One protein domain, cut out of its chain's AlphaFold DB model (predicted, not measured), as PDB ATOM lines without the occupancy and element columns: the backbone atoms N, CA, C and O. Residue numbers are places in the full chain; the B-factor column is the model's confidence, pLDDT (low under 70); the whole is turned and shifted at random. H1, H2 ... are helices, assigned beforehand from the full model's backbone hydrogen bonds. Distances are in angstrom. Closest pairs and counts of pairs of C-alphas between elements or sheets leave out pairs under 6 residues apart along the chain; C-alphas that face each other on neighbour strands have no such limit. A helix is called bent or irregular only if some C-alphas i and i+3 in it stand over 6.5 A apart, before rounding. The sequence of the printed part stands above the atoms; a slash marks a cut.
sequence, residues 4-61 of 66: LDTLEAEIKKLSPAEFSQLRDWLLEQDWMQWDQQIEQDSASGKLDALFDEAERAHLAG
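AT A GLANCE: This is residues 4 to 61 of the 66 residues of an uncharacterized protein of Acidobacteria bacterium (UniProt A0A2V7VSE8). The model is an open zigzag of three helices: the long, straight H2 makes most of the length, and a shorter helix is set at a corner at each of its ends, H1 folding partly back as the short arm of a V and H3 turning off nearly square as the arm of an L. The two short arms lie far from each other at opposite ends of H2, and no helix touches another. The printed part has 58 residues with three named helices, in the order H1, H2, H3, and no named strand; its class is all helix. It is extended, with a radius of gyration of the C-alphas of 19.5 A, and its C-alphas span 55 by 25 by 14 A along their three main axes.

HOW THE PARTS SIT: The longest helix is H2, residues 16 to 43. Before it comes H1, residues 4 to 11, joined to H2 by a tight link of 4 residues. H1 and H2 are close but not clearly touching, and their closest C-alphas, those of Ile 11 and Phe 19, are 7.2 A apart. Their lines stand at a steep tilt of 48 degrees, and they run opposite ways. After H2 comes H3, residues 48 to 59, also joined to it by a tight link of 4 residues. H2 and H3 are close but not clearly touching, and their closest C-alphas, those of Ser 42 and Asp 48, are 7.4 A apart. Their lines are about perpendicular, at 85 degrees. H1 and H3 are apart. In H1, H2 and H3 every pair of O of residue i and N of residue i+4 is within hydrogen-bond range.

IN THESE COORDINATES: H2 begins with C-alpha 16 at (-184.884, 48.554, 21.550) and ends with C-alpha 43 at (-208.602, 70.803, -2.863), 40.7 A from first to last C-alpha. H1 has 8 residues and measures 10.4 A, with C-alpha 4 at (-192.132, 42.233, 3.502). H3 has 12 residues and measures 16.5 A, ending with C-alpha 59 at (-222.076, 81.855, 14.191). No helix is bent or irregular.

THE WHOLE: The outline is a rod, and the two C-alphas farthest apart, those of Lys 13 and Ala 60, are 56.0 A apart. The C-alphas of Leu 4 and Gly 61, the first and last printed, are 51.3 A apart. Residues 4 to 10 of H1 stand free, as do residues 23 to 37 of H2 and residues 52 to 61, of which 52 to 59 belong to H3. The printed part has no cut and no long link. The mean pLDDT of the printed part is 97.2, and no printed residue is under 70.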
ATOM      1  N   LEU A   4    -191.569  41.867   2.206       96.75
ATOM      2  CA  LEU A   4    -192.132  42.233   3.502       96.75
ATOM      3  C   LEU A   4    -191.711  41.236   4.586       96.75
ATOM      4  O   LEU A   4    -191.212  41.662   5.619       96.75
ATOM      5  N   ASP A   5    -191.785  39.930   4.308       97.44
ATOM      6  CA  ASP A   5    -191.370  38.884   5.257       97.44
ATOM      7  C   ASP A   5    -189.903  39.071   5.687       97.44
ATOM      8  O   ASP A   5    -189.556  38.911   6.858       97.44
ATOM      9  N   THR A   6    -189.027  39.421   4.737       97.25
ATOM     10  CA  THR A   6    -187.614  39.705   5.022       97.25
ATOM     11  C   THR A   6    -187.459  40.951   5.888       97.25
ATOM     12  O   THR A   6    -186.692  40.929   6.846       97.25
ATOM     13  N   LEU A   7    -188.198  42.024   5.593       96.62
ATOM     14  CA  LEU A   7    -188.150  43.252   6.385       96.62
ATOM     15  C   LEU A   7    -188.635  43.013   7.821       96.62
ATOM     16  O   LEU A   7    -187.974  43.439   8.761       96.62
ATOM     17  N   GLU A   8    -189.729  42.276   8.009       96.62
ATOM     18  CA  GLU A   8    -190.222  41.899   9.339       96.62
ATOM     19  C   GLU A   8    -189.188  41.089  10.130       96.62
ATOM     20  O   GLU A   8    -189.039  41.273  11.340       96.62
ATOM     21  N   ALA A   9    -188.464  40.189   9.459       97.38
ATOM     22  CA  ALA A   9    -187.399  39.414  10.084       97.38
ATOM     23  C   ALA A   9    -186.214  40.292  10.519       97.38
ATOM     24  O   ALA A   9    -185.650  40.041  11.581       97.38
ATOM     25  N   GLU A  10    -185.853  41.318   9.745       97.62
ATOM     26  CA  GLU A  10    -184.808  42.280  10.122       97.62
ATOM     27  C   GLU A  10    -185.266  43.217  11.247       97.62
ATOM     28  O   GLU A  10    -184.526  43.426  12.205       97.62
ATOM     29  N   ILE A  11    -186.515  43.693  11.215       97.12
ATOM     30  CA  ILE A  11    -187.088  44.529  12.283       97.12
ATOM     31  C   ILE A  11    -187.059  43.795  13.631       97.12
ATOM     32  O   ILE A  11    -186.740  44.392  14.657       97.12
ATOM     33  N   LYS A  12    -187.324  42.481  13.643       96.94
ATOM     34  CA  LYS A  12    -187.263  41.647  14.860       96.94
ATOM     35  C   LYS A  12    -185.861  41.524  15.463       96.94
ATOM     36  O   LYS A  12    -185.751  41.121  16.618       96.94
ATOM     37  N   LYS A  13    -184.805  41.818  14.701       98.00
ATOM     38  CA  LYS A  13    -183.410  41.759  15.167       98.00
ATOM     39  C   LYS A  13    -182.919  43.085  15.746       98.00
ATOM     40  O   LYS A  13    -181.832  43.106  16.318       98.00
ATOM     41  N   LEU A  14    -183.685  44.165  15.592       98.31
ATOM     42  CA  LEU A  14    -183.305  45.482  16.087       98.31
ATOM     43  C   LEU A  14    -183.214  45.495  17.613       98.31
ATOM     44  O   LEU A  14    -184.027  44.895  18.323       98.31
ATOM     45  N   SER A  15    -182.243  46.241  18.126       98.50
ATOM     46  CA  SER A  15    -182.223  46.623  19.532       98.50
ATOM     47  C   SER A  15    -183.427  47.520  19.865       98.50
ATOM     48  O   SER A  15    -183.995  48.166  18.979       98.50
ATOM     49  N   PRO A  16    -183.805  47.650  21.151       98.00
ATOM     50  CA  PRO A  16    -184.884  48.554  21.550       98.00
ATOM     51  C   PRO A  16    -184.681  50.009  21.094       98.00
ATOM     52  O   PRO A  16    -185.655  50.695  20.789       98.00
ATOM     53  N   ALA A  17    -183.430  50.479  21.025       98.38
ATOM     54  CA  ALA A  17    -183.103  51.831  20.578       98.38
ATOM     55  C   ALA A  17    -183.318  52.004  19.066       98.38
ATOM     56  O   ALA A  17    -183.982  52.951  18.649       98.38
ATOM     57  N   GLU A  18    -182.818  51.069  18.255       98.38
ATOM     58  CA  GLU A  18    -183.019  51.078  16.799       98.38
ATOM     59  C   GLU A  18    -184.499  50.917  16.441       98.38
ATOM     60  O   GLU A  18    -185.002  51.599  15.552       98.38
ATOM     61  N   PHE A  19    -185.226  50.069  17.175       98.19
ATOM     62  CA  PHE A  19    -186.667  49.921  16.994       98.19
ATOM     63  C   PHE A  19    -187.424  51.216  17.322       98.19
ATOM     64  O   PHE A  19    -188.364  51.571  16.613       98.19
ATOM     65  N   SER A  20    -187.013  51.948  18.365       98.12
ATOM     66  CA  SER A  20    -187.600  53.260  18.671       98.12
ATOM     67  C   SER A  20    -187.367  54.252  17.537       98.12
ATOM     68  O   SER A  20    -188.322  54.878  17.097       98.12
ATOM     69  N   GLN A  21    -186.137  54.348  17.022       98.31
ATOM     70  CA  GLN A  21    -185.817  55.236  15.899       98.31
ATOM     71  C   GLN A  21    -186.617  54.881  14.641       98.31
ATOM     72  O   GLN A  21    -187.142  55.770  13.975       98.31
ATOM     73  N   LEU A  22    -186.757  53.585  14.336       97.94
ATOM     74  CA  LEU A  22    -187.584  53.119  13.224       97.94
ATOM     75  C   LEU A  22    -189.047  53.542  13.397       97.94
ATOM     76  O   LEU A  22    -189.670  53.994  12.441       97.94
ATOM     77  N   ARG A  23    -189.602  53.382  14.601       97.44
ATOM     78  CA  ARG A  23    -190.983  53.779  14.895       97.44
ATOM     79  C   ARG A  23    -191.177  55.284  14.739       97.44
ATOM     80  O   ARG A  23    -192.181  55.688  14.166       97.44
ATOM     81  N   ASP A  24    -190.241  56.087  15.232       98.25
ATOM     82  CA  ASP A  24    -190.331  57.544  15.145       98.25
ATOM     83  C   ASP A  24    -190.296  57.992  13.675       98.25
ATOM     84  O   ASP A  24    -191.157  58.754  13.240       98.25
ATOM     85  N   TRP A  25    -189.405  57.406  12.871       97.94
ATOM     86  CA  TRP A  25    -189.368  57.641  11.427       97.94
ATOM     87  C   TRP A  25    -190.657  57.200  10.712       97.94
ATOM     88  O   TRP A  25    -191.157  57.924   9.855       97.94
ATOM     89  N   LEU A  26    -191.224  56.037  11.057       97.38
ATOM     90  CA  LEU A  26    -192.491  55.573  10.475       97.38
ATOM     91  C   LEU A  26    -193.640  56.542  10.778       97.38
ATOM     92  O   LEU A  26    -194.405  56.868   9.876       97.38
ATOM     93  N   LEU A  27    -193.723  57.038  12.016       97.81
ATOM     94  CA  LEU A  27    -194.721  58.035  12.400       97.81
ATOM     95  C   LEU A  27    -194.576  59.319  11.581       97.81
ATOM     96  O   LEU A  27    -195.578  59.868  11.140       97.81
ATOM     97  N   GLU A  28    -193.350  59.790  11.336       98.00
ATOM     98  CA  GLU A  28    -193.117  60.944  10.458       98.00
ATOM     99  C   GLU A  28    -193.610  60.690   9.028       98.00
ATOM    100  O   GLU A  28    -194.214  61.576   8.427       98.00
ATOM    101  N   GLN A  29    -193.405  59.486   8.484       97.62
ATOM    102  CA  GLN A  29    -193.921  59.145   7.154       97.62
ATOM    103  C   GLN A  29    -195.452  59.135   7.119       97.62
ATOM    104  O   GLN A  29    -196.039  59.663   6.173       97.62
ATOM    105  N   ASP A  30    -196.093  58.581   8.147       97.81
ATOM    106  CA  ASP A  30    -197.552  58.577   8.262       97.81
ATOM    107  C   ASP A  30    -198.103  60.007   8.361       97.81
ATOM    108  O   ASP A  30    -199.081  60.332   7.687       97.81
ATOM    109  N   TRP A  31    -197.440  60.890   9.119       98.00
ATOM    110  CA  TRP A  31    -197.800  62.309   9.178       98.00
ATOM    111  C   TRP A  31    -197.677  62.995   7.818       98.00
ATOM    112  O   TRP A  31    -198.606  63.681   7.404       98.00
ATOM    113  N   MET A  32    -196.594  62.753   7.078       98.00
ATOM    114  CA  MET A  32    -196.424  63.314   5.734       98.00
ATOM    115  C   MET A  32    -197.512  62.840   4.757       98.00
ATOM    116  O   MET A  32    -197.991  63.624   3.938       98.00
ATOM    117  N   GLN A  33    -197.909  61.565   4.826       97.88
ATOM    118  CA  GLN A  33    -199.013  61.038   4.017       97.88
ATOM    119  C   GLN A  33    -200.350  61.670   4.415       97.88
ATOM    120  O   GLN A  33    -201.161  61.997   3.549       97.88
ATOM    121  N   TRP A  34    -200.574  61.859   5.715       97.88
ATOM    122  CA  TRP A  34    -201.786  62.487   6.225       97.88
ATOM    123  C   TRP A  34    -201.904  63.950   5.794       97.88
ATOM    124  O   TRP A  34    -202.966  64.343   5.311       97.88
ATOM    125  N   ASP A  35    -200.817  64.722   5.865       98.19
ATOM    126  CA  ASP A  35    -200.770  66.100   5.367       98.19
ATOM    127  C   ASP A  35    -201.125  66.152   3.875       98.19
ATOM    128  O   ASP A  35    -202.036  66.878   3.469       98.19
ATOM    129  N   GLN A  36    -200.490  65.300   3.062       97.88
ATOM    130  CA  GLN A  36    -200.777  65.219   1.630       97.88
ATOM    131  C   GLN A  36    -202.244  64.858   1.355       97.88
ATOM    132  O   GLN A  36    -202.864  65.398   0.433       97.88
ATOM    133  N   GLN A  37    -202.814  63.942   2.136       98.00
ATOM    134  CA  GLN A  37    -204.208  63.546   1.988       98.00
ATOM    135  C   GLN A  37    -205.161  64.684   2.368       98.00
ATOM    136  O   GLN A  37    -206.138  64.908   1.654       98.00
ATOM    137  N   ILE A  38    -204.887  65.418   3.451       97.19
ATOM    138  CA  ILE A  38    -205.690  66.581   3.848       97.19
ATOM    139  C   ILE A  38    -205.673  67.643   2.753       97.19
ATOM    140  O   ILE A  38    -206.730  68.168   2.407       97.19
ATOM    141  N   GLU A  39    -204.509  67.939   2.173       97.75
ATOM    142  CA  GLU A  39    -204.397  68.910   1.082       97.75
ATOM    143  C   GLU A  39    -205.243  68.501  -0.132       97.75
ATOM    144  O   GLU A  39    -205.976  69.321  -0.687       97.75
ATOM    145  N   GLN A  40    -205.202  67.223  -0.519       98.06
ATOM    146  CA  GLN A  40    -206.003  66.693  -1.628       98.06
ATOM    147  C   GLN A  40    -207.506  66.703  -1.324       98.06
ATOM    148  O   GLN A  40    -208.317  67.100  -2.166       98.06
ATOM    149  N   ASP A  41    -207.892  66.283  -0.123       98.00
ATOM    150  CA  ASP A  41    -209.286  66.261   0.313       98.00
ATOM    151  C   ASP A  41    -209.843  67.694   0.416       98.00
ATOM    152  O   ASP A  41    -210.981  67.947   0.012       98.00
ATOM    153  N   SER A  42    -209.030  68.657   0.857       96.56
ATOM    154  CA  SER A  42    -209.379  70.080   0.839       96.56
ATOM    155  C   SER A  42    -209.520  70.609  -0.588       96.56
ATOM    156  O   SER A  42    -210.506  71.272  -0.891       96.56
ATOM    157  N   ALA A  43    -208.572  70.315  -1.483       96.75
ATOM    158  CA  ALA A  43    -208.602  70.803  -2.863       96.75
ATOM    159  C   ALA A  43    -209.755  70.205  -3.689       96.75
ATOM    160  O   ALA A  43    -210.228  70.827  -4.639       96.75
ATOM    161  N   SER A  44    -210.209  69.003  -3.335       97.88
ATOM    162  CA  SER A  44    -211.339  68.331  -3.986       97.88
ATOM    163  C   SER A  44    -212.713  68.747  -3.446       97.88
ATOM    164  O   SER A  44    -213.724  68.283  -3.971       97.88
ATOM    165  N   GLY A  45    -212.768  69.596  -2.412       97.19
ATOM    166  CA  GLY A  45    -214.012  70.024  -1.760       97.19
ATOM    167  C   GLY A  45    -214.640  68.963  -0.848       97.19
ATOM    168  O   GLY A  45    -215.748  69.122  -0.339       97.19
ATOM    169  N   LYS A  46    -213.946  67.849  -0.593       97.75
ATOM    170  CA  LYS A  46    -214.456  66.764   0.262       97.75
ATOM    171  C   LYS A  46    -214.654  67.207   1.715       97.75
ATOM    172  O   LYS A  46    -215.460  66.615   2.430       97.75
ATOM    173  N   LEU A  47    -213.923  68.236   2.145       96.75
ATOM    174  CA  LEU A  47    -214.004  68.799   3.492       96.75
ATOM    175  C   LEU A  47    -214.980  69.985   3.605       96.75
ATOM    176  O   LEU A  47    -215.202  70.463   4.715       96.75
ATOM    177  N   ASP A  48    -215.615  70.422   2.512       97.00
ATOM    178  CA  ASP A  48    -216.474  71.621   2.487       97.00
ATOM    179  C   ASP A  48    -217.624  71.532   3.496       97.00
ATOM    180  O   ASP A  48    -217.871  72.464   4.258       97.00
ATOM    181  N   ALA A  49    -218.267  70.366   3.596       96.50
ATOM    182  CA  ALA A  49    -219.362  70.157   4.542       96.50
ATOM    183  C   ALA A  49    -218.935  70.350   6.011       96.50
ATOM    184  O   ALA A  49    -219.732  70.822   6.827       96.50
ATOM    185  N   LEU A  50    -217.688  69.999   6.347       95.62
ATOM    186  CA  LEU A  50    -217.128  70.189   7.686       95.62
ATOM    187  C   LEU A  50    -216.816  71.666   7.944       95.62
ATOM    188  O   LEU A  50    -217.072  72.155   9.044       95.62
ATOM    189  N   PHE A  51    -216.314  72.388   6.938       93.94
ATOM    190  CA  PHE A  51    -216.101  73.833   7.035       93.94
ATOM    191  C   PHE A  51    -217.420  74.585   7.229       93.94
ATOM    192  O   PHE A  51    -217.525  75.396   8.150       93.94
ATOM    193  N   ASP A  52    -218.451  74.245   6.455       96.38
ATOM    194  CA  ASP A  52    -219.781  74.840   6.590       96.38
ATOM    195  C   ASP A  52    -220.390  74.570   7.976       96.38
ATOM    196  O   ASP A  52    -221.072  75.415   8.562       96.38
ATOM    197  N   GLU A  53    -220.186  73.368   8.523       95.69
ATOM    198  CA  GLU A  53    -220.636  73.034   9.874       95.69
ATOM    199  C   GLU A  53    -219.898  73.844  10.938       95.69
ATOM    200  O   GLU A  53    -220.540  74.404  11.834       95.69
ATOM    201  N   ALA A  54    -218.575  73.945  10.821       94.56
ATOM    202  CA  ALA A  54    -217.755  74.737  11.723       94.56
ATOM    203  C   ALA A  54    -218.162  76.220  11.693       94.56
ATOM    204  O   ALA A  54    -218.291  76.841  12.752       94.56
ATOM    205  N   GLU A  55    -218.446  76.772  10.509       95.25
ATOM    206  CA  GLU A  55    -218.928  78.145  10.353       95.25
ATOM    207  C   GLU A  55    -220.285  78.343  11.041       95.25
ATOM    208  O   GLU A  55    -220.436  79.243  11.874       95.25
ATOM    209  N   ARG A  56    -221.262  77.463  10.785       96.69
ATOM    210  CA  ARG A  56    -222.575  77.525  11.455       96.69
ATOM    211  C   ARG A  56    -222.449  77.428  12.972       96.69
ATOM    212  O   ARG A  56    -223.145  78.144  13.693       96.69
ATOM    213  N   ALA A  57    -221.585  76.549  13.473       95.75
ATOM    214  CA  ALA A  57    -221.344  76.401  14.904       95.75
ATOM    215  C   ALA A  57    -220.729  77.673  15.509       95.75
ATOM    216  O   ALA A  57    -221.164  78.107  16.579       95.75
ATOM    217  N   HIS A  58    -219.780  78.301  14.812       95.38
ATOM    218  CA  HIS A  58    -219.174  79.558  15.241       95.38
ATOM    219  C   HIS A  58    -220.196  80.697  15.295       95.38
ATOM    220  O   HIS A  58    -220.313  81.373  16.318       95.38
ATOM    221  N   LEU A  59    -221.003  80.857  14.244       94.81
ATOM    222  CA  LEU A  59    -222.076  81.855  14.191       94.81
ATOM    223  C   LEU A  59    -223.138  81.631  15.280       94.81
ATOM    224  O   LEU A  59    -223.725  82.585  15.780       94.81
ATOM    225  N   ALA A  60    -223.348  80.378  15.690       96.56
ATOM    226  CA  ALA A  60    -224.216  80.015  16.807       96.56
ATOM    227  C   ALA A  60    -223.567  80.210  18.196       96.56
ATOM    228  O   ALA A  60    -224.162  79.817  19.200       96.56
ATOM    229  N   GLY A  61    -222.355  80.771  18.279       95.75
ATOM    230  CA  GLY A  61    -221.648  81.020  19.538       95.75
ATOM    231  C   GLY A  61    -221.104  79.761  20.217       95.75
ATOM    232  O   GLY A  61    -220.828  79.784  21.414       95.75
TER     233      GLY A  61